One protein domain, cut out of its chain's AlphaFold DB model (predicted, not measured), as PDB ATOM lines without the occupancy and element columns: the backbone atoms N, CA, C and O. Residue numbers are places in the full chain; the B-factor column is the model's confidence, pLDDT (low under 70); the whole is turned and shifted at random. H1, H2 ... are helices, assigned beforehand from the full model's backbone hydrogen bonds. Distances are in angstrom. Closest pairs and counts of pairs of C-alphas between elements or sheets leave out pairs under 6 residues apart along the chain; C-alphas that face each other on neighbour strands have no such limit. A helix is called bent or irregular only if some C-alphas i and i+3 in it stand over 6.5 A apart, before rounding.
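This is residues 58 to 229 of the 232 residues of an uncharacterized protein of Lucilia cuprina (UniProt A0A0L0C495). Two long helices, H1 and H6, lie side by side and run opposite ways along the longest axis, and the shorter helices gather in two separate groups, one toward each end of this pair. Toward one end the hairpin of H3 and H4 crosses H1 steeply, with H5 and little H2 beside it; toward the other, H6 kinks and the chain folds back through H7 and H8. The printed part has 172 residues with eight named helices, H1 to H8 in order, and no named strand; its class is all helix. It is loose, with a radius of gyration of the C-alphas of 19.4 A, and elongated, spanning 65 by 35 by 20 A.

Begin with the longest helix, H6, residues 164 to 195: find C-alpha 164 at (267.808, 297.916, 163.534), from where it runs 45.4 A. H6 is irregular, with C-alphas 188 and 191 7.7 A apart, and has a kink of 59 degrees near residue 189. H1, residues 58 to 88, begins at C-alpha 58, (231.070, 290.351, 160.306), and covers 44.9 A. Next look for H4, residues 122 to 145, 33.9 A long with a kink of 31 degrees near residue 136, and H3, residues 100 to 118, 27.1 A. The shorter ones are H2, residues 92 to 95, H5, residues 150 to 161, H7, residues 200 to 209, and H8, residues 215 to 227, which ends at C-alpha 227, (242.867, 280.473, 165.915).

H6 touches H1 at a shallow tilt of 6 degrees, opposite ways; their closest C-alphas, of Leu 193 and Ala 58, are 5.8 A apart. H1 touches H4 with residues 71 to 81 alone, at a steep tilt of 57 degrees, closest at C-alphas Ala 78 and Val 129, 5.9 A. H3 and H4 form a hairpin at a shallow tilt of 21 degrees, with C-alphas Phe 112 and Tyr 132 closest, 6.7 A. H5 touches H4 with C-alphas Leu 156 and Tyr 139 closest, 5.8 A, and touches H2 with Ile 154 and Ala 93 closest, 6.9 A. At the other end H6 touches H7 with residues 190 to 194 alone, closest at C-alphas Lys 194 and Asp 200, 6.6 A. H7 and H8 form a hairpin at 8 degrees, with C-alphas Ala 209 and Ala 221 6.0 A apart at their closest. H8 is close to H6 but not clearly touching, with C-alphas Tyr 215 and Glu 172 closest, 6.7 A, and is apart from H4. Over the eight touching pairs that have a tilt, helix packing is part aligned and part crossed, three being at a shallow tilt. Each O i to N i+4 pair is within hydrogen-bond range in H1, H3, H5, H7 and H8, against 18 of 20 in H4 and 25 of 28 in H6; H2 is too short for such a pair.

Look to C-alphas Glu 96 and Ser 195 for the two farthest apart, 64.7 A. The printed part has no cut, and its links, from H1 to H2 through H7 to H8, are tight. The mean pLDDT of the printed part is 92.2, and no printed residue is under 70.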
ATOM      1  N   ALA A  58     230.333 289.401 159.478       92.19
ATOM      2  CA  ALA A  58     231.070 290.351 160.306       92.19
ATOM      3  C   ALA A  58     232.381 289.740 160.825       92.19
ATOM      4  O   ALA A  58     233.412 290.414 160.854       92.19
ATOM      5  N   SER A  59     232.358 288.448 161.157       88.38
ATOM      6  CA  SER A  59     233.551 287.673 161.517       88.38
ATOM      7  C   SER A  59     234.611 287.682 160.402       88.38
ATOM      8  O   SER A  59     235.773 288.012 160.639       88.38
ATOM      9  N   VAL A  60     234.200 287.432 159.156       86.62
ATOM     10  CA  VAL A  60     235.085 287.408 157.981       86.62
ATOM     11  C   VAL A  60     235.667 288.789 157.685       86.62
ATOM     12  O   VAL A  60     236.842 288.893 157.338       86.62
ATOM     13  N   GLN A  61     234.886 289.862 157.856       88.75
ATOM     14  CA  GLN A  61     235.398 291.230 157.715       88.75
ATOM     15  C   GLN A  61     236.518 291.521 158.724       88.75
ATOM     16  O   GLN A  61     237.551 292.076 158.345       88.75
ATOM     17  N   LEU A  62     236.336 291.126 159.991       91.00
ATOM     18  CA  LEU A  62     237.367 291.289 161.020       91.00
ATOM     19  C   LEU A  62     238.610 290.453 160.721       91.00
ATOM     20  O   LEU A  62     239.715 290.977 160.822       91.00
ATOM     21  N   LEU A  63     238.442 289.192 160.312       87.25
ATOM     22  CA  LEU A  63     239.567 288.348 159.913       87.25
ATOM     23  C   LEU A  63     240.349 288.993 158.766       87.25
ATOM     24  O   LEU A  63     241.560 289.146 158.869       87.25
ATOM     25  N   LYS A  64     239.666 289.425 157.703       84.69
ATOM     26  CA  LYS A  64     240.312 290.006 156.522       84.69
ATOM     27  C   LYS A  64     241.121 291.262 156.860       84.69
ATOM     28  O   LYS A  64     242.251 291.393 156.402       84.69
ATOM     29  N   ILE A  65     240.574 292.154 157.688       89.19
ATOM     30  CA  ILE A  65     241.286 293.362 158.132       89.19
ATOM     31  C   ILE A  65     242.492 293.006 159.004       89.19
ATOM     32  O   ILE A  65     243.553 293.597 158.818       89.19
ATOM     33  N   THR A  66     242.358 292.033 159.910       89.25
ATOM     34  CA  THR A  66     243.483 291.542 160.718       89.25
ATOM     35  C   THR A  66     244.589 290.965 159.847       89.25
ATOM     36  O   THR A  66     245.737 291.377 159.982       89.25
ATOM     37  N   LEU A  67     244.255 290.050 158.932       84.12
ATOM     38  CA  LEU A  67     245.236 289.426 158.047       84.12
ATOM     39  C   LEU A  67     245.944 290.488 157.206       84.12
ATOM     40  O   LEU A  67     247.166 290.559 157.224       84.12
ATOM     41  N   TYR A  68     245.198 291.374 156.548       84.56
ATOM     42  CA  TYR A  68     245.796 292.413 155.717       84.56
ATOM     43  C   TYR A  68     246.731 293.340 156.507       84.56
ATOM     44  O   TYR A  68     247.853 293.592 156.076       84.56
ATOM     45  N   ALA A  69     246.299 293.818 157.680       89.25
ATOM     46  CA  ALA A  69     247.104 294.726 158.489       89.25
ATOM     47  C   ALA A  69     248.389 294.059 159.000       89.25
ATOM     48  O   ALA A  69     249.471 294.619 158.847       89.25
ATOM     49  N   LEU A  70     248.297 292.850 159.565       86.94
ATOM     50  CA  LEU A  70     249.478 292.136 160.058       86.94
ATOM     51  C   LEU A  70     250.462 291.828 158.929       86.94
ATOM     52  O   LEU A  70     251.674 291.908 159.118       86.94
ATOM     53  N   GLN A  71     249.949 291.504 157.748       84.31
ATOM     54  CA  GLN A  71     250.774 291.260 156.580       84.31
ATOM     55  C   GLN A  71     251.526 292.505 156.119       84.31
ATOM     56  O   GLN A  71     252.723 292.420 155.868       84.31
ATOM     57  N   ASP A  72     250.839 293.640 156.007       86.56
ATOM     58  CA  ASP A  72     251.430 294.903 155.567       86.56
ATOM     59  C   ASP A  72     252.550 295.356 156.516       86.56
ATOM     60  O   ASP A  72     253.660 295.681 156.086       86.56
ATOM     61  N   ILE A  73     252.292 295.255 157.825       89.94
ATOM     62  CA  ILE A  73     253.270 295.561 158.875       89.94
ATOM     63  C   ILE A  73     254.496 294.639 158.751       89.94
ATOM     64  O   ILE A  73     255.636 295.107 158.723       89.94
ATOM     65  N   THR A  74     254.275 293.328 158.615       88.19
ATOM     66  CA  THR A  74     255.355 292.327 158.549       88.19
ATOM     67  C   THR A  74     256.169 292.447 157.261       88.19
ATOM     68  O   THR A  74     257.395 292.344 157.287       88.19
ATOM     69  N   LEU A  75     255.514 292.718 156.130       88.62
ATOM     70  CA  LEU A  75     256.179 292.920 154.846       88.62
ATOM     71  C   LEU A  75     257.059 294.170 154.877       88.62
ATOM     72  O   LEU A  75     258.214 294.124 154.454       88.62
ATOM     73  N   THR A  76     256.537 295.265 155.432       89.69
ATOM     74  CA  THR A  76     257.289 296.512 155.606       89.69
ATOM     75  C   THR A  76     258.542 296.282 156.444       89.69
ATOM     76  O   THR A  76     259.630 296.713 156.053       89.69
ATOM     77  N   TYR A  77     258.418 295.550 157.553       90.44
ATOM     78  CA  TYR A  77     259.560 295.184 158.383       90.44
ATOM     79  C   TYR A  77     260.585 294.352 157.610       90.44
ATOM     80  O   TYR A  77     261.766 294.688 157.604       90.44
ATOM     81  N   ALA A  78     260.151 293.299 156.912       91.88
ATOM     82  CA  ALA A  78     261.051 292.416 156.175       91.88
ATOM     83  C   ALA A  78     261.838 293.169 155.086       91.88
ATOM     84  O   ALA A  78     263.041 292.949 154.932       91.88
ATOM     85  N   ILE A  79     261.185 294.078 154.348       91.38
ATOM     86  CA  ILE A  79     261.830 294.912 153.318       91.38
ATOM     87  C   ILE A  79     262.940 295.773 153.935       91.38
ATOM     88  O   ILE A  79     264.053 295.857 153.393       91.38
ATOM     89  N   LYS A  80     262.653 296.401 155.081       92.06
ATOM     90  CA  LYS A  80     263.634 297.210 155.813       92.06
ATOM     91  C   LYS A  80     264.774 296.341 156.335       92.06
ATOM     92  O   LYS A  80     265.927 296.633 156.025       92.06
ATOM     93  N   ALA A  81     264.461 295.226 156.993       94.00
ATOM     94  CA  ALA A  81     265.430 294.260 157.505       94.00
ATOM     95  C   ALA A  81     266.381 293.747 156.412       94.00
ATOM     96  O   ALA A  81     267.587 293.655 156.635       94.00
ATOM     97  N   LYS A  82     265.884 293.485 155.194       94.88
ATOM     98  CA  LYS A  82     266.727 293.124 154.041       94.88
ATOM     99  C   LYS A  82     267.677 294.238 153.656       94.88
ATOM    100  O   LYS A  82     268.869 293.990 153.504       94.88
ATOM    101  N   THR A  83     267.154 295.447 153.500       93.50
ATOM    102  CA  THR A  83     267.959 296.613 153.117       93.50
ATOM    103  C   THR A  83     269.064 296.864 154.143       93.50
ATOM    104  O   THR A  83     270.225 297.063 153.792       93.50
ATOM    105  N   VAL A  84     268.712 296.790 155.425       95.06
ATOM    106  CA  VAL A  84     269.631 296.910 156.557       95.06
ATOM    107  C   VAL A  84     270.677 295.790 156.532       95.06
ATOM    108  O   VAL A  84     271.873 296.077 156.569       95.06
ATOM    109  N   SER A  85     270.261 294.535 156.347       96.56
ATOM    110  CA  SER A  85     271.169 293.382 156.251       96.56
ATOM    111  C   SER A  85     272.175 293.521 155.105       96.56
ATOM    112  O   SER A  85     273.367 293.267 155.276       96.56
ATOM    113  N   GLU A  86     271.726 293.965 153.928       96.25
ATOM    114  CA  GLU A  86     272.587 294.190 152.761       96.25
ATOM    115  C   GLU A  86     273.628 295.290 152.995       96.25
ATOM    116  O   GLU A  86     274.725 295.230 152.428       96.25
ATOM    117  N   HIS A  87     273.301 296.292 153.815       96.69
ATOM    118  CA  HIS A  87     274.253 297.313 154.237       96.69
ATOM    119  C   HIS A  87     275.239 296.780 155.282       96.69
ATOM    120  O   HIS A  87     276.441 296.983 155.114       96.69
ATOM    121  N   MET A  88     274.770 296.035 156.288       97.44
ATOM    122  CA  MET A  88     275.625 295.431 157.320       97.44
ATOM    123  C   MET A  88     276.660 294.476 156.730       97.44
ATOM    124  O   MET A  88     277.833 294.550 157.076       97.44
ATOM    125  N   LEU A  89     276.270 293.647 155.756       97.12
ATOM    126  CA  LEU A  89     277.198 292.755 155.049       97.12
ATOM    127  C   LEU A  89     278.318 293.493 154.300       97.12
ATOM    128  O   LEU A  89     279.302 292.875 153.890       97.12
ATOM    129  N   LYS A  90     278.167 294.799 154.062       96.94
ATOM    130  CA  LYS A  90     279.167 295.657 153.417       96.94
ATOM    131  C   LYS A  90     279.896 296.555 154.416       96.94
ATOM    132  O   LYS A  90     280.823 297.242 153.990       96.94
ATOM    133  N   ASP A  91     279.503 296.551 155.689       98.06
ATOM    134  CA  ASP A  91     280.093 297.406 156.709       98.06
ATOM    135  C   ASP A  91     281.531 296.978 157.014       98.06
ATOM    136  O   ASP A  91     281.843 295.799 157.185       98.06
ATOM    137  N   HIS A  92     282.419 297.965 157.057       96.56
ATOM    138  CA  HIS A  92     283.845 297.766 157.262       96.56
ATOM    139  C   HIS A  92     284.164 297.172 158.637       96.56
ATOM    140  O   HIS A  92     285.027 296.306 158.733       96.56
ATOM    141  N   ALA A  93     283.442 297.593 159.680       96.19
ATOM    142  CA  ALA A  93     283.674 297.131 161.045       96.19
ATOM    143  C   ALA A  93     283.401 295.626 161.200       96.19
ATOM    144  O   ALA A  93     284.085 294.957 161.968       96.19
ATOM    145  N   LEU A  94     282.447 295.088 160.430       96.06
ATOM    146  CA  LEU A  94     282.178 293.650 160.387       96.06
ATOM    147  C   LEU A  94     283.097 292.921 159.402       96.06
ATOM    148  O   LEU A  94     283.536 291.816 159.682       96.06
ATOM    149  N   LYS A  95     283.402 293.522 158.247       93.81
ATOM    150  CA  LYS A  95     284.207 292.867 157.203       93.81
ATOM    151  C   LYS A  95     285.657 292.615 157.587       93.81
ATOM    152  O   LYS A  95     286.232 291.643 157.106       93.81
ATOM    153  N   GLU A  96     286.252 293.509 158.366       94.06
ATOM    154  CA  GLU A  96     287.647 293.375 158.795       94.06
ATOM    155  C   GLU A  96     287.808 292.524 160.057       94.06
ATOM    156  O   GLU A  96     288.932 292.164 160.411       94.06
ATOM    157  N   ASN A  97     286.706 292.197 160.737       91.00
ATOM    158  CA  ASN A  97     286.728 291.381 161.937       91.00
ATOM    159  C   ASN A  97     286.356 289.925 161.603       91.00
ATOM    160  O   ASN A  97     285.248 289.632 161.163       91.00
ATOM    161  N   HIS A  98     287.307 289.015 161.815       93.62
ATOM    162  CA  HIS A  98     287.192 287.585 161.500       93.62
ATOM    163  C   HIS A  98     287.058 286.716 162.758       93.62
ATOM    164  O   HIS A  98     287.496 285.566 162.786       93.62
ATOM    165  N   THR A  99     286.525 287.272 163.844       96.69
ATOM    166  CA  THR A  99     286.184 286.477 165.024       96.69
ATOM    167  C   THR A  99     284.967 285.602 164.738       96.69
ATOM    168  O   THR A  99     284.088 285.959 163.952       96.69
ATOM    169  N   ASN A 100     284.895 284.447 165.408       96.88
ATOM    170  CA  ASN A 100     283.800 283.490 165.213       96.88
ATOM    171  C   ASN A 100     282.420 284.136 165.425       96.88
ATOM    172  O   ASN A 100     281.485 283.835 164.693       96.88
ATOM    173  N   GLU A 101     282.295 285.041 166.402       96.44
ATOM    174  CA  GLU A 101     281.033 285.722 166.708       96.44
ATOM    175  C   GLU A 101     280.572 286.625 165.549       96.44
ATOM    176  O   GLU A 101     279.409 286.572 165.140       96.44
ATOM    177  N   VAL A 102     281.489 287.400 164.956       97.25
ATOM    178  CA  VAL A 102     281.191 288.260 163.800       97.25
ATOM    179  C   VAL A 102     280.892 287.428 162.553       97.25
ATOM    180  O   VAL A 102     279.939 287.725 161.829       97.25
ATOM    181  N   GLU A 103     281.644 286.353 162.307       97.62
ATOM    182  CA  GLU A 103     281.391 285.455 161.175       97.62
ATOM    183  C   GLU A 103     280.029 284.751 161.283       97.62
ATOM    184  O   GLU A 103     279.299 284.643 160.292       97.62
ATOM    185  N   GLU A 104     279.641 284.315 162.484       97.62
ATOM    186  CA  GLU A 104     278.318 283.744 162.739       97.62
ATOM    187  C   GLU A 104     277.199 284.765 162.509       97.62
ATOM    188  O   GLU A 104     276.183 284.432 161.888       97.62
ATOM    189  N   PHE A 105     277.385 286.012 162.947       97.94
ATOM    190  CA  PHE A 105     276.437 287.094 162.693       97.94
ATOM    191  C   PHE A 105     276.279 287.378 161.190       97.94
ATOM    192  O   PHE A 105     275.159 287.384 160.672       97.94
ATOM    193  N   LEU A 106     277.387 287.517 160.450       98.06
ATOM    194  CA  LEU A 106     277.374 287.703 158.994       98.06
ATOM    195  C   LEU A 106     276.684 286.536 158.272       98.06
ATOM    196  O   LEU A 106     275.914 286.750 157.331       98.06
ATOM    197  N   LYS A 107     276.897 285.300 158.735       98.12
ATOM    198  CA  LYS A 107     276.213 284.117 158.204       98.12
ATOM    199  C   LYS A 107     274.702 284.172 158.444       98.12
ATOM    200  O   LYS A 107     273.941 283.834 157.540       98.12
ATOM    201  N   LYS A 108     274.243 284.612 159.622       98.19
ATOM    202  CA  LYS A 108     272.804 284.795 159.903       98.19
ATOM    203  C   LYS A 108     272.185 285.872 159.003       98.19
ATOM    204  O   LYS A 108     271.098 285.649 158.474       98.19
ATOM    205  N   LEU A 109     272.893 286.976 158.741       97.88
ATOM    206  CA  LEU A 109     272.457 288.002 157.781       97.88
ATOM    207  C   LEU A 109     272.313 287.443 156.357       97.88
ATOM    208  O   LEU A 109     271.311 287.691 155.690       97.88
ATOM    209  N   GLN A 110     273.284 286.650 155.895       97.69
ATOM    210  CA  GLN A 110     273.205 285.982 154.589       97.69
ATOM    211  C   GLN A 110     272.016 285.021 154.521       97.69
ATOM    212  O   GLN A 110     271.226 285.094 153.582       97.69
ATOM    213  N   GLN A 111     271.828 284.188 155.549       97.19
ATOM    214  CA  GLN A 111     270.683 283.281 155.643       97.19
ATOM    215  C   GLN A 111     269.347 284.027 155.621       97.19
ATOM    216  O   GLN A 111     268.399 283.559 154.995       97.19
ATOM    217  N   PHE A 112     269.256 285.179 156.290       95.94
ATOM    218  CA  PHE A 112     268.066 286.021 156.238       95.94
ATOM    219  C   PHE A 112     267.785 286.487 154.801       95.94
ATOM    220  O   PHE A 112     266.671 286.312 154.317       95.94
ATOM    221  N   ILE A 113     268.787 287.019 154.093       95.19
ATOM    222  CA  ILE A 113     268.629 287.502 152.708       95.19
ATOM    223  C   ILE A 113     268.248 286.361 151.755       95.19
ATOM    224  O   ILE A 113     267.378 286.533 150.899       95.19
ATOM    225  N   GLU A 114     268.864 285.189 151.907       93.56
ATOM    226  CA  GLU A 114     268.529 284.002 151.119       93.56
ATOM    227  C   GLU A 114     267.070 283.588 151.339       93.56
ATOM    228  O   GLU A 114     266.319 283.457 150.373       93.56
ATOM    229  N   LYS A 115     266.637 283.467 152.600       91.56
ATOM    230  CA  LYS A 115     265.245 283.140 152.946       91.56
ATOM    231  C   LYS A 115     264.259 284.203 152.479       91.56
ATOM    232  O   LYS A 115     263.163 283.871 152.047       91.56
ATOM    233  N   TYR A 116     264.648 285.473 152.532       89.81
ATOM    234  CA  TYR A 116     263.842 286.559 151.989       89.81
ATOM    235  C   TYR A 116     263.569 286.352 150.499       89.81
ATOM    236  O   TYR A 116     262.441 286.522 150.048       89.81
ATOM    237  N   SER A 117     264.589 285.964 149.729       87.06
ATOM    238  CA  SER A 117     264.474 285.797 148.276       87.06
ATOM    239  C   SER A 117     263.590 284.624 147.840       87.06
ATOM    240  O   SER A 117     263.157 284.586 146.689       87.06
ATOM    241  N   THR A 118     263.325 283.683 148.746       85.50
ATOM    242  CA  THR A 118     262.525 282.477 148.496       85.50
ATOM    243  C   THR A 118     261.218 282.443 149.284       85.50
ATOM    244  O   THR A 118     260.491 281.460 149.184       85.50
ATOM    245  N   CYS A 119     260.909 283.494 150.047       82.50
ATOM    246  CA  CYS A 119     259.688 283.604 150.835       82.50
ATOM    247  C   CYS A 119     258.459 283.689 149.917       82.50
ATOM    248  O   CYS A 119     258.343 284.611 149.107       82.50
ATOM    249  N   ASN A 120     257.506 282.772 150.072       78.94
ATOM    250  CA  ASN A 120     256.384 282.598 149.143       78.94
ATOM    251  C   ASN A 120     255.005 282.792 149.765       78.94
ATOM    252  O   ASN A 120     254.025 282.944 149.035       78.94
ATOM    253  N   ASP A 121     254.907 282.785 151.089       75.94
ATOM    254  CA  ASP A 121     253.643 282.978 151.777       75.94
ATOM    255  C   ASP A 121     253.798 283.791 153.067       75.94
ATOM    256  O   ASP A 121     254.894 284.125 153.523       75.94
ATOM    257  N   MET A 122     252.654 284.144 153.645       75.00
ATOM    258  CA  MET A 122     252.580 284.951 154.853       75.00
ATOM    259  C   MET A 122     253.193 284.248 156.070       75.00
ATOM    260  O   MET A 122     253.746 284.908 156.944       75.00
ATOM    261  N   GLN A 123     253.130 282.917 156.129       75.88
ATOM    262  CA  GLN A 123     253.723 282.161 157.222       75.88
ATOM    263  C   GLN A 123     255.247 282.262 157.156       75.88
ATOM    264  O   GLN A 123     255.885 282.579 158.157       75.88
ATOM    265  N   GLU A 124     255.833 282.018 155.986       84.12
ATOM    266  CA  GLU A 124     257.267 282.189 155.754       84.12
ATOM    267  C   GLU A 124     257.718 283.622 156.045       84.12
ATOM    268  O   GLU A 124     258.772 283.811 156.652       84.12
ATOM    269  N   LEU A 125     256.888 284.615 155.719       84.69
ATOM    270  CA  LEU A 125     257.165 286.019 156.006       84.69
ATOM    271  C   LEU A 125     257.265 286.294 157.517       84.69
ATOM    272  O   LEU A 125     258.214 286.941 157.957       84.69
ATOM    273  N   PHE A 126     256.352 285.759 158.334       82.75
ATOM    274  CA  PHE A 126     256.470 285.871 159.795       82.75
ATOM    275  C   PHE A 126     257.706 285.152 160.338       82.75
ATOM    276  O   PHE A 126     258.416 285.716 161.167       82.75
ATOM    277  N   LYS A 127     258.003 283.939 159.847       85.75
ATOM    278  CA  LYS A 127     259.220 283.190 160.227       85.75
ATOM    279  C   LYS A 127     260.489 283.961 159.906       85.75
ATOM    280  O   LYS A 127     261.472 283.882 160.636       85.75
ATOM    281  N   LEU A 128     260.477 284.684 158.797       90.31
ATOM    282  CA  LEU A 128     261.596 285.492 158.354       90.31
ATOM    283  C   LEU A 128     261.817 286.701 159.273       90.31
ATOM    284  O   LEU A 128     262.952 286.947 159.681       90.31
ATOM    285  N   VAL A 129     260.745 287.414 159.632       90.12
ATOM    286  CA  VAL A 129     260.799 288.534 160.588       90.12
ATOM    287  C   VAL A 129     261.218 288.061 161.976       90.12
ATOM    288  O   VAL A 129     262.096 288.672 162.583       90.12
ATOM    289  N   GLU A 130     260.670 286.939 162.448       87.56
ATOM    290  CA  GLU A 130     261.089 286.309 163.702       87.56
ATOM    291  C   GLU A 130     262.579 286.000 163.704       87.56
ATOM    292  O   GLU A 130     263.285 286.341 164.653       87.56
ATOM    293  N   PHE A 131     263.050 285.342 162.644       92.50
ATOM    294  CA  PHE A 131     264.441 284.950 162.524       92.50
ATOM    295  C   PHE A 131     265.359 286.165 162.650       92.50
ATOM    296  O   PHE A 131     266.289 286.120 163.449       92.50
ATOM    297  N   TYR A 132     265.059 287.248 161.923       93.75
ATOM    298  CA  TYR A 132     265.823 288.493 162.001       93.75
ATOM    299  C   TYR A 132     265.808 289.098 163.401       93.75
ATOM    300  O   TYR A 132     266.858 289.214 164.027       93.75
ATOM    301  N   SER A 133     264.610 289.403 163.912       90.75
ATOM    302  CA  SER A 133     264.432 290.063 165.207       90.75
ATOM    303  C   SER A 133     265.089 289.270 166.340       90.75
ATOM    304  O   SER A 133     265.705 289.852 167.229       90.75
ATOM    305  N   THR A 134     265.049 287.935 166.290       88.81
ATOM    306  CA  THR A 134     265.662 287.078 167.316       88.81
ATOM    307  C   THR A 134     267.170 287.280 167.401       88.81
ATOM    308  O   THR A 134     267.672 287.546 168.489       88.81
ATOM    309  N   PHE A 135     267.901 287.171 166.285       92.81
ATOM    310  CA  PHE A 135     269.362 287.250 166.364       92.81
ATOM    311  C   PHE A 135     269.873 288.682 166.523       92.81
ATOM    312  O   PHE A 135     270.992 288.861 166.991       92.81
ATOM    313  N   THR A 136     269.104 289.702 166.126       94.50
ATOM    314  CA  THR A 136     269.503 291.100 166.335       94.50
ATOM    315  C   THR A 136     269.192 291.580 167.749       94.50
ATOM    316  O   THR A 136     270.011 292.284 168.335       94.50
ATOM    317  N   SER A 137     268.048 291.183 168.324       90.19
ATOM    318  CA  SER A 137     267.647 291.580 169.685       90.19
ATOM    319  C   SER A 137     268.574 291.032 170.769       90.19
ATOM    320  O   SER A 137     268.773 291.715 171.771       90.19
ATOM    321  N   ASP A 138     269.204 289.869 170.542       91.88
ATOM    322  CA  ASP A 138     270.232 289.288 171.423       91.88
ATOM    323  C   ASP A 138     271.274 290.334 171.865       91.88
ATOM    324  O   ASP A 138     271.597 290.437 173.047       91.88
ATOM    325  N   TYR A 139     271.772 291.150 170.931       94.56
ATOM    326  CA  TYR A 139     272.832 292.122 171.207       94.56
ATOM    327  C   TYR A 139     272.349 293.322 172.031       94.56
ATOM    328  O   TYR A 139     273.099 293.847 172.852       94.56
ATOM    329  N   TYR A 140     271.096 293.742 171.850       92.62
ATOM    330  CA  TYR A 140     270.491 294.795 172.670       92.62
ATOM    331  C   TYR A 140     270.224 294.301 174.097       92.62
ATOM    332  O   TYR A 140     270.469 295.026 175.057       92.62
ATOM    333  N   GLU A 141     269.796 293.046 174.260       90.75
ATOM    334  CA  GLU A 141     269.619 292.434 175.584       90.75
ATOM    335  C   GLU A 141     270.957 292.315 176.332       90.75
ATOM    336  O   GLU A 141     271.044 292.679 177.504       90.75
ATOM    337  N   MET A 142     272.029 291.903 175.646       93.69
ATOM    338  CA  MET A 142     273.373 291.876 176.237       93.69
ATOM    339  C   MET A 142     273.851 293.263 176.689       93.69
ATOM    340  O   MET A 142     274.568 293.374 177.689       93.69
ATOM    341  N   GLU A 143     273.467 294.330 175.980       95.00
ATOM    342  CA  GLU A 143     273.750 295.704 176.409       95.00
ATOM    343  C   GLU A 143     273.039 296.041 177.723       95.00
ATOM    344  O   GLU A 143     273.679 296.514 178.666       95.00
ATOM    345  N   GLU A 144     271.733 295.771 177.800       92.44
ATOM    346  CA  GLU A 144     270.913 296.015 178.992       92.44
ATOM    347  C   GLU A 144     271.453 295.250 180.213       92.44
ATOM    348  O   GLU A 144     271.540 295.797 181.318       92.44
ATOM    349  N   GLU A 145     271.878 294.003 180.005       95.38
ATOM    350  CA  GLU A 145     272.433 293.126 181.038       95.38
ATOM    351  C   GLU A 145     273.910 293.406 181.361       95.38
ATOM    352  O   GLU A 145     274.440 292.866 182.336       95.38
ATOM    353  N   LYS A 146     274.574 294.281 180.594       95.44
ATOM    354  CA  LYS A 146     276.010 294.595 180.701       95.44
ATOM    355  C   LYS A 146     276.907 293.364 180.519       95.44
ATOM    356  O   LYS A 146     277.914 293.215 181.215       95.44
ATOM    357  N   THR A 147     276.546 292.490 179.582       95.75
ATOM    358  CA  THR A 147     277.237 291.225 179.276       95.75
ATOM    359  C   THR A 147     277.923 291.216 177.904       95.75
ATOM    360  O   THR A 147     278.441 290.181 177.490       95.75
ATOM    361  N   LEU A 148     277.982 292.364 177.213       95.44
ATOM    362  CA  LEU A 148     278.617 292.499 175.897       95.44
ATOM    363  C   LEU A 148     280.101 292.102 175.904       95.44
ATOM    364  O   LEU A 148     280.909 292.613 176.686       95.44
ATOM    365  N   SER A 149     280.468 291.236 174.960       95.62
ATOM    366  CA  SER A 149     281.854 291.028 174.544       95.62
ATOM    367  C   SER A 149     282.337 292.211 173.684       95.62
ATOM    368  O   SER A 149     281.547 293.039 173.226       95.62
ATOM    369  N   SER A 150     283.647 292.295 173.426       95.25
ATOM    370  CA  SER A 150     284.177 293.302 172.493       95.25
ATOM    371  C   SER A 150     283.645 293.107 171.068       95.25
ATOM    372  O   SER A 150     283.446 294.092 170.364       95.25
ATOM    373  N   ASP A 151     283.423 291.861 170.645       96.19
ATOM    374  CA  ASP A 151     282.868 291.547 169.326       96.19
ATOM    375  C   ASP A 151     281.366 291.862 169.271       96.19
ATOM    376  O   ASP A 151     280.901 292.501 168.326       96.19
ATOM    377  N   ALA A 152     280.625 291.522 170.331       96.81
ATOM    378  CA  ALA A 152     279.217 291.868 170.486       96.81
ATOM    379  C   ALA A 152     278.997 293.387 170.442       96.81
ATOM    380  O   ALA A 152     278.030 293.850 169.840       96.81
ATOM    381  N   GLN A 153     279.910 294.174 171.027       97.69
ATOM    382  CA  GLN A 153     279.860 295.635 170.952       97.69
ATOM    383  C   GLN A 153     280.002 296.138 169.509       97.69
ATOM    384  O   GLN A 153     279.246 297.014 169.099       97.69
ATOM    385  N   ILE A 154     280.919 295.569 168.717       97.56
ATOM    386  CA  ILE A 154     281.090 295.941 167.302       97.56
ATOM    387  C   ILE A 154     279.805 295.657 166.518       97.56
ATOM    388  O   ILE A 154     279.351 296.494 165.736       97.56
ATOM    389  N   ILE A 155     279.200 294.490 166.744       98.25
ATOM    390  CA  ILE A 155     277.939 294.108 166.100       98.25
ATOM    391  C   ILE A 155     276.820 295.069 166.507       98.25
ATOM    392  O   ILE A 155     276.110 295.585 165.643       98.25
ATOM    393  N   LEU A 156     276.697 295.368 167.800       97.75
ATOM    394  CA  LEU A 156     275.697 296.292 168.324       97.75
ATOM    395  C   LEU A 156     275.849 297.708 167.757       97.75
ATOM    396  O   LEU A 156     274.855 298.329 167.381       97.75
ATOM    397  N   ASP A 157     277.074 298.217 167.650       97.94
ATOM    398  CA  ASP A 157     277.337 299.536 167.076       97.94
ATOM    399  C   ASP A 157     276.874 299.601 165.614       97.94
ATOM    400  O   ASP A 157     276.289 300.597 165.181       97.94
ATOM    401  N   VAL A 158     277.065 298.515 164.860       98.06
ATOM    402  CA  VAL A 158     276.587 298.395 163.478       98.06
ATOM    403  C   VAL A 158     275.059 298.254 163.416       98.06
ATOM    404  O   VAL A 158     274.426 298.907 162.581       98.06
ATOM    405  N   LEU A 159     274.443 297.485 164.320       97.00
ATOM    406  CA  LEU A 159     272.981 297.396 164.469       97.00
ATOM    407  C   LEU A 159     272.352 298.771 164.726       97.00
ATOM    408  O   LEU A 159     271.396 299.151 164.043       97.00
ATOM    409  N   LYS A 160     272.935 299.551 165.641       96.69
ATOM    410  CA  LYS A 160     272.514 300.926 165.946       96.69
ATOM    411  C   LYS A 160     272.733 301.869 164.770       96.69
ATOM    412  O   LYS A 160     271.835 302.628 164.424       96.69
ATOM    413  N   LYS A 161     273.894 301.795 164.111       97.38
ATOM    414  CA  LYS A 161     274.235 302.634 162.950       97.38
ATOM    415  C   LYS A 161     273.215 302.522 161.816       97.38
ATOM    416  O   LYS A 161     272.943 303.520 161.152       97.38
ATOM    417  N   TYR A 162     272.682 301.325 161.577       96.06
ATOM    418  CA  TYR A 162     271.710 301.077 160.512       96.06
ATOM    419  C   TYR A 162     270.252 301.043 160.992       96.06
ATOM    420  O   TYR A 162     269.375 300.700 160.200       96.06
ATOM    421  N   GLY A 163     269.983 301.422 162.246       91.69
ATOM    422  CA  GLY A 163     268.623 301.599 162.759       91.69
ATOM    423  C   GLY A 163     267.849 300.294 162.949       91.69
ATOM    424  O   GLY A 163     266.641 300.266 162.733       91.69
ATOM    425  N   SER A 164     268.511 299.194 163.334       89.81
ATOM    426  CA  SER A 164     267.808 297.916 163.534       89.81
ATOM    427  C   SER A 164     266.766 297.983 164.658       89.81
ATOM    428  O   SER A 164     265.741 297.323 164.553       89.81
ATOM    429  N   GLN A 165     267.013 298.773 165.708       87.00
ATOM    430  CA  GLN A 165     266.057 298.990 166.801       87.00
ATOM    431  C   GLN A 165     264.874 299.864 166.371       87.00
ATOM    432  O   GLN A 165     263.736 299.559 166.715       87.00
ATOM    433  N   ASP A 166     265.120 300.891 165.550       89.50
ATOM    434  CA  ASP A 166     264.064 301.776 165.039       89.50
ATOM    435  C   ASP A 166     262.994 300.984 164.267       89.50
ATOM    436  O   ASP A 166     261.816 301.334 164.281       89.50
ATOM    437  N   MET A 167     263.386 299.883 163.617       89.12
ATOM    438  CA  MET A 167     262.451 298.985 162.936       89.12
ATOM    439  C   MET A 167     261.494 298.272 163.899       89.12
ATOM    440  O   MET A 167     260.319 298.109 163.565       89.12
ATOM    441  N   ASP A 168     261.979 297.825 165.060       86.00
ATOM    442  CA  ASP A 168     261.145 297.168 166.072       86.00
ATOM    443  C   ASP A 168     260.149 298.180 166.672       86.00
ATOM    444  O   ASP A 168     258.957 297.881 166.791       86.00
ATOM    445  N   ASP A 169     260.598 299.412 166.932       88.19
ATOM    446  CA  ASP A 169     259.749 300.507 167.421       88.19
ATOM    447  C   ASP A 169     258.657 300.887 166.403       88.19
ATOM    448  O   ASP A 169     257.486 301.093 166.745       88.19
ATOM    449  N   GLU A 170     259.013 300.967 165.118       91.38
ATOM    450  CA  GLU A 170     258.060 301.216 164.036       91.38
ATOM    451  C   GLU A 170     257.050 300.075 163.868       91.38
ATOM    452  O   GLU A 170     255.871 300.337 163.590       91.38
ATOM    453  N   PHE A 171     257.481 298.821 164.043       89.38
ATOM    454  CA  PHE A 171     256.594 297.659 164.025       89.38
ATOM    455  C   PHE A 171     255.566 297.756 165.153       89.38
ATOM    456  O   PHE A 171     254.361 297.678 164.899       89.38
ATOM    457  N   GLU A 172     256.022 297.984 166.390       90.81
ATOM    458  CA  GLU A 172     255.147 298.127 167.554       90.81
ATOM    459  C   GLU A 172     254.154 299.281 167.364       90.81
ATOM    460  O   GLU A 172     252.953 299.137 167.632       90.81
ATOM    461  N   LYS A 173     254.627 300.428 166.869       93.94
ATOM    462  CA  LYS A 173     253.768 301.576 166.576       93.94
ATOM    463  C   LYS A 173     252.682 301.214 165.561       93.94
ATOM    464  O   LYS A 173     251.501 301.451 165.822       93.94
ATOM    465  N   SER A 174     253.067 300.608 164.440       93.75
ATOM    466  CA  SER A 174     252.138 300.230 163.368       93.75
ATOM    467  C   SER A 174     251.120 299.193 163.848       93.75
ATOM    468  O   SER A 174     249.931 299.277 163.533       93.75
ATOM    469  N   PHE A 175     251.548 298.254 164.694       93.88
ATOM    470  CA  PHE A 175     250.648 297.295 165.320       93.88
ATOM    471  C   PHE A 175     249.651 297.970 166.272       93.88
ATOM    472  O   PHE A 175     248.456 297.686 166.220       93.88
ATOM    473  N   ASN A 176     250.085 298.912 167.111       94.12
ATOM    474  CA  ASN A 176     249.173 299.654 167.989       94.12
ATOM    475  C   ASN A 176     248.155 300.507 167.200       94.12
ATOM    476  O   ASN A 176     246.987 300.623 167.603       94.12
ATOM    477  N   GLU A 177     248.559 301.070 166.059       95.56
ATOM    478  CA  GLU A 177     247.651 301.741 165.120       95.56
ATOM    479  C   GLU A 177     246.627 300.755 164.540       95.56
ATOM    480  O   GLU A 177     245.423 301.040 164.534       95.56
ATOM    481  N   PHE A 178     247.071 299.558 164.146       95.44
ATOM    482  CA  PHE A 178     246.185 298.467 163.752       95.44
ATOM    483  C   PHE A 178     245.172 298.122 164.852       95.44
ATOM    484  O   PHE A 178     243.975 298.123 164.574       95.44
ATOM    485  N   VAL A 179     245.599 297.898 166.101       95.88
ATOM    486  CA  VAL A 179     244.691 297.569 167.218       95.88
ATOM    487  C   VAL A 179     243.629 298.657 167.408       95.88
ATOM    488  O   VAL A 179     242.453 298.366 167.642       95.88
ATOM    489  N   THR A 180     244.017 299.923 167.253       95.62
ATOM    490  CA  THR A 180     243.089 301.061 167.315       95.62
ATOM    491  C   THR A 180     242.058 301.012 166.185       95.62
ATOM    492  O   THR A 180     240.866 301.230 166.419       95.62
ATOM    493  N   ASN A 181     242.484 300.706 164.960       94.88
ATOM    494  CA  ASN A 181     241.591 300.586 163.808       94.88
ATOM    495  C   ASN A 181     240.684 299.352 163.908       94.88
ATOM    496  O   ASN A 181     239.485 299.450 163.642       94.88
ATOM    497  N   PHE A 182     241.218 298.227 164.382       96.00
ATOM    498  CA  PHE A 182     240.456 297.021 164.677       96.00
ATOM    499  C   PHE A 182     239.361 297.307 165.709       96.00
ATOM    500  O   PHE A 182     238.217 296.929 165.495       96.00
ATOM    501  N   SER A 183     239.673 298.039 166.783       97.12
ATOM    502  CA  SER A 183     238.698 298.433 167.810       97.12
ATOM    503  C   SER A 183     237.510 299.197 167.228       97.12
ATOM    504  O   SER A 183     236.354 298.859 167.496       97.12
ATOM    505  N   LYS A 184     237.780 300.196 166.378       96.56
ATOM    506  CA  LYS A 184     236.727 300.944 165.676       96.56
ATOM    507  C   LYS A 184     235.871 300.001 164.839       96.56
ATOM    508  O   LYS A 184     234.648 300.008 164.974       96.56
ATOM    509  N   LYS A 185     236.516 299.141 164.045       95.00
ATOM    510  CA  LYS A 185     235.810 298.216 163.163       95.00
ATOM    511  C   LYS A 185     234.984 297.182 163.921       95.00
ATOM    512  O   LYS A 185     233.866 296.875 163.522       95.00
ATOM    513  N   PHE A 186     235.510 296.670 165.028       97.00
ATOM    514  CA  PHE A 186     234.788 295.767 165.906       97.00
ATOM    515  C   PHE A 186     233.517 296.434 166.431       97.00
ATOM    516  O   PHE A 186     232.449 295.840 166.346       97.00
ATOM    517  N   ASN A 187     233.609 297.671 166.926       96.88
ATOM    518  CA  ASN A 187     232.451 298.380 167.476       96.88
ATOM    519  C   ASN A 187     231.370 298.636 166.407       96.88
ATOM    520  O   ASN A 187     230.184 298.513 166.700       96.88
ATOM    521  N   GLU A 188     231.757 298.927 165.158       96.31
ATOM    522  CA  GLU A 188     230.815 299.014 164.025       96.31
ATOM    523  C   GLU A 188     230.073 297.689 163.781       96.31
ATOM    524  O   GLU A 188     228.889 297.669 163.438       96.31
ATOM    525  N   LEU A 189     230.779 296.570 163.946       96.00
ATOM    526  CA  LEU A 189     230.291 295.230 163.635       96.00
ATOM    527  C   LEU A 189     229.686 294.495 164.839       96.00
ATOM    528  O   LEU A 189     229.093 293.437 164.657       96.00
ATOM    529  N   GLU A 190     229.776 295.039 166.053       96.38
ATOM    530  CA  GLU A 190     229.470 294.334 167.305       96.38
ATOM    531  C   GLU A 190     228.062 293.723 167.328       96.38
ATOM    532  O   GLU A 190     227.888 292.562 167.698       96.38
ATOM    533  N   ASN A 191     227.050 294.479 166.902       95.62
ATOM    534  CA  ASN A 191     225.667 293.992 166.874       95.62
ATOM    535  C   ASN A 191     225.464 292.874 165.841       95.62
ATOM    536  O   ASN A 191     224.692 291.944 166.080       95.62
ATOM    537  N   HIS A 192     226.180 292.945 164.716       95.06
ATOM    538  CA  HIS A 192     226.164 291.901 163.694       95.06
ATOM    539  C   HIS A 192     226.853 290.643 164.217       95.06
ATOM    540  O   HIS A 192     226.290 289.562 164.102       95.06
ATOM    541  N   LEU A 193     228.003 290.794 164.885       94.06
ATOM    542  CA  LEU A 193     228.717 289.690 165.522       94.06
ATOM    543  C   LEU A 193     227.836 288.992 166.553       94.06
ATOM    544  O   LEU A 193     227.706 287.785 166.478       94.06
ATOM    545  N   LYS A 194     227.159 289.717 167.450       94.88
ATOM    546  CA  LYS A 194     226.248 289.115 168.447       94.88
ATOM    547  C   LYS A 194     225.054 288.370 167.834       94.88
ATOM    548  O   LYS A 194     224.447 287.544 168.504       94.88
ATOM    549  N   SER A 195     224.696 288.693 166.594       93.06
ATOM    550  CA  SER A 195     223.589 288.055 165.867       93.06
ATOM    551  C   SER A 195     224.058 286.903 164.967       93.06
ATOM    552  O   SER A 195     223.244 286.103 164.508       93.06
ATOM    553  N   GLU A 196     225.359 286.824 164.687       91.94
ATOM    554  CA  GLU A 196     225.982 285.792 163.865       91.94
ATOM    555  C   GLU A 196     226.201 284.517 164.697       91.94
ATOM    556  O   GLU A 196     226.614 284.560 165.853       91.94
ATOM    557  N   LYS A 197     225.900 283.342 164.140       90.25
ATOM    558  CA  LYS A 197     226.052 282.081 164.877       90.25
ATOM    559  C   LYS A 197     227.535 281.714 165.000       90.25
ATOM    560  O   LYS A 197     228.223 281.618 163.993       90.25
ATOM    561  N   GLY A 198     227.995 281.400 166.215       86.62
ATOM    562  CA  GLY A 198     229.350 280.875 166.459       86.62
ATOM    563  C   GLY A 198     230.433 281.938 166.685       86.62
ATOM    564  O   GLY A 198     231.613 281.605 166.791       86.62
ATOM    565  N   THR A 199     230.047 283.205 166.801       91.81
ATOM    566  CA  THR A 199     230.935 284.364 167.014       91.81
ATOM    567  C   THR A 199     231.011 284.814 168.476       91.81
ATOM    568  O   THR A 199     231.782 285.724 168.783       91.81
ATOM    569  N   ASP A 200     230.289 284.170 169.402       93.81
ATOM    570  CA  ASP A 200     230.323 284.497 170.838       93.81
ATOM    571  C   ASP A 200     231.756 284.509 171.388       93.81
ATOM    572  O   ASP A 200     232.137 285.411 172.138       93.81
ATOM    573  N   LYS A 201     232.585 283.555 170.937       93.69
ATOM    574  CA  LYS A 201     234.013 283.468 171.281       93.69
ATOM    575  C   LYS A 201     234.807 284.702 170.841       93.69
ATOM    576  O   LYS A 201     235.627 285.195 171.607       93.69
ATOM    577  N   ILE A 202     234.511 285.255 169.660       94.25
ATOM    578  CA  ILE A 202     235.152 286.472 169.134       94.25
ATOM    579  C   ILE A 202     234.743 287.689 169.973       94.25
ATOM    580  O   ILE A 202     235.584 288.519 170.317       94.25
ATOM    581  N   VAL A 203     233.462 287.791 170.339       95.94
ATOM    582  CA  VAL A 203     232.958 288.911 171.149       95.94
ATOM    583  C   VAL A 203     233.559 288.889 172.555       95.94
ATOM    584  O   VAL A 203     234.055 289.910 173.036       95.94
ATOM    585  N   GLN A 204     233.561 287.723 173.204       95.88
ATOM    586  CA  GLN A 204     234.160 287.544 174.529       95.88
ATOM    587  C   GLN A 204     235.667 287.810 174.513       95.88
ATOM    588  O   GLN A 204     236.179 288.512 175.390       95.88
ATOM    589  N   TRP A 205     236.364 287.301 173.494       96.56
ATOM    590  CA  TRP A 205     237.780 287.572 173.283       96.56
ATOM    591  C   TRP A 205     238.059 289.069 173.214       96.56
ATOM    592  O   TRP A 205     238.920 289.552 173.946       96.56
ATOM    593  N   TRP A 206     237.294 289.825 172.421       97.31
ATOM    594  CA  TRP A 206     237.546 291.256 172.266       97.31
ATOM    595  C   TRP A 206     237.387 292.027 173.578       97.31
ATOM    596  O   TRP A 206     238.196 292.903 173.894       97.31
ATOM    597  N   TYR A 207     236.383 291.688 174.391       96.75
ATOM    598  CA  TYR A 207     236.201 292.331 175.692       96.75
ATOM    599  C   TYR A 207     237.359 292.089 176.662       96.75
ATOM    600  O   TYR A 207     237.609 292.949 177.509       96.75
ATOM    601  N   ARG A 208     238.089 290.979 176.524       96.69
ATOM    602  CA  ARG A 208     239.355 290.759 177.230       96.69
ATOM    603  C   ARG A 208     240.498 291.517 176.551       96.69
ATOM    604  O   ARG A 208     241.161 292.318 177.206       96.69
ATOM    605  N   ALA A 209     240.689 291.312 175.248       95.25
ATOM    606  CA  ALA A 209     241.823 291.819 174.478       95.25
ATOM    607  C   ALA A 209     241.942 293.352 174.508       95.25
ATOM    608  O   ALA A 209     243.036 293.883 174.679       95.25
ATOM    609  N   LYS A 210     240.821 294.083 174.442       95.56
ATOM    610  CA  LYS A 210     240.817 295.558 174.447       95.56
ATOM    611  C   LYS A 210     241.371 296.193 175.729       95.56
ATOM    612  O   LYS A 210     241.658 297.387 175.748       95.56
ATOM    613  N   ASN A 211     241.456 295.423 176.814       95.69
ATOM    614  CA  ASN A 211     241.926 295.905 178.110       95.69
ATOM    615  C   ASN A 211     243.420 295.643 178.347       95.69
ATOM    616  O   ASN A 211     243.967 296.208 179.299       95.69
ATOM    617  N   LEU A 212     244.063 294.842 177.490       95.00
ATOM    618  CA  LEU A 212     245.491 294.527 177.551       95.00
ATOM    619  C   LEU A 212     246.333 295.788 177.351       95.00
ATOM    620  O   LEU A 212     245.942 296.709 176.622       95.00
ATOM    621  N   LYS A 213     247.467 295.863 178.049       92.94
ATOM    622  CA  LYS A 213     248.244 297.105 178.151       92.94
ATOM    623  C   LYS A 213     249.508 297.044 177.328       92.94
ATOM    624  O   LYS A 213     249.792 298.019 176.630       92.94
ATOM    625  N   THR A 214     250.219 295.926 177.378       89.62
ATOM    626  CA  THR A 214     251.499 295.803 176.684       89.62
ATOM    627  C   THR A 214     251.299 295.422 175.221       89.62
ATOM    628  O   THR A 214     250.255 294.893 174.827       89.62
ATOM    629  N   TYR A 215     252.292 295.750 174.397       85.69
ATOM    630  CA  TYR A 215     252.365 295.307 173.007       85.69
ATOM    631  C   TYR A 215     252.296 293.775 172.913       85.69
ATOM    632  O   TYR A 215     251.483 293.240 172.162       85.69
ATOM    633  N   ASP A 216     253.051 293.090 173.766       83.69
ATOM    634  CA  ASP A 216     253.180 291.631 173.788       83.69
ATOM    635  C   ASP A 216     251.864 290.929 174.092       83.69
ATOM    636  O   ASP A 216     251.449 290.042 173.350       83.69
ATOM    637  N   GLU A 217     251.160 291.380 175.133       90.81
ATOM    638  CA  GLU A 217     249.856 290.834 175.509       90.81
ATOM    639  C   GLU A 217     248.858 290.969 174.354       90.81
ATOM    640  O   GLU A 217     248.107 290.042 174.042       90.81
ATOM    641  N   LYS A 218     248.837 292.137 173.700       93.00
ATOM    642  CA  LYS A 218     247.946 292.391 172.562       93.00
ATOM    643  C   LYS A 218     248.313 291.506 171.379       93.00
ATOM    644  O   LYS A 218     247.419 290.920 170.778       93.00
ATOM    645  N   MET A 219     249.596 291.401 171.051       87.25
ATOM    646  CA  MET A 219     250.083 290.526 169.992       87.25
ATOM    647  C   MET A 219     249.648 289.076 170.253       87.25
ATOM    648  O   MET A 219     248.977 288.485 169.408       87.25
ATOM    649  N   GLU A 220     249.902 288.525 171.441       87.75
ATOM    650  CA  GLU A 220     249.445 287.177 171.818       87.75
ATOM    651  C   GLU A 220     247.922 287.011 171.681       87.75
ATOM    652  O   GLU A 220     247.442 286.006 171.149       87.75
ATOM    653  N   ALA A 221     247.144 288.018 172.089       93.12
ATOM    654  CA  ALA A 221     245.696 287.992 171.924       93.12
ATOM    655  C   ALA A 221     245.270 287.976 170.447       93.12
ATOM    656  O   ALA A 221     244.312 287.285 170.104       93.12
ATOM    657  N   PHE A 222     245.955 288.699 169.560       91.81
ATOM    658  CA  PHE A 222     245.663 288.661 168.124       91.81
ATOM    659  C   PHE A 222     246.102 287.350 167.463       91.81
ATOM    660  O   PHE A 222     245.422 286.896 166.542       91.81
ATOM    661  N   ALA A 223     247.146 286.687 167.965       84.94
ATOM    662  CA  ALA A 223     247.457 285.318 167.558       84.94
ATOM    663  C   ALA A 223     246.315 284.355 167.941       84.94
ATOM    664  O   ALA A 223     245.867 283.561 167.118       84.94
ATOM    665  N   GLU A 224     245.772 284.466 169.158       88.75
ATOM    666  CA  GLU A 224     244.594 283.692 169.577       88.75
ATOM    667  C   GLU A 224     243.356 283.983 168.715       88.75
ATOM    668  O   GLU A 224     242.624 283.062 168.367       88.75
ATOM    669  N   PHE A 225     243.128 285.240 168.325       89.62
ATOM    670  CA  PHE A 225     242.004 285.597 167.456       89.62
ATOM    671  C   PHE A 225     242.028 284.847 166.122       89.62
ATOM    672  O   PHE A 225     240.981 284.392 165.659       89.62
ATOM    673  N   VAL A 226     243.209 284.693 165.516       83.44
ATOM    674  CA  VAL A 226     243.362 283.955 164.255       83.44
ATOM    675  C   VAL A 226     242.976 282.478 164.435       83.44
ATOM    676  O   VAL A 226     242.297 281.933 163.563       83.44
ATOM    677  N   LYS A 227     243.250 281.871 165.602       80.38
ATOM    678  CA  LYS A 227     242.867 280.473 165.915       80.38
ATOM    679  C   LYS A 227     241.377 280.199 165.852       80.38
ATOM    680  O   LYS A 227     240.952 279.078 165.591       80.38
ATOM    681  N   PHE A 228     240.537 281.207 166.080       81.56
ATOM    682  CA  PHE A 228     239.088 281.010 166.030       81.56
ATOM    683  C   PHE A 228     238.577 280.533 164.672       81.56
ATOM    684  O   PHE A 228     237.463 280.002 164.611       81.56
ATOM    685  N   TYR A 229     239.381 280.716 163.630       77.00
ATOM    686  CA  TYR A 229     239.095 280.333 162.258       77.00
ATOM    687  C   TYR A 229     239.840 279.059 161.831       77.00
ATOM    688  O   TYR A 229     239.747 278.684 160.670       77.00
TER     689      TYR A 229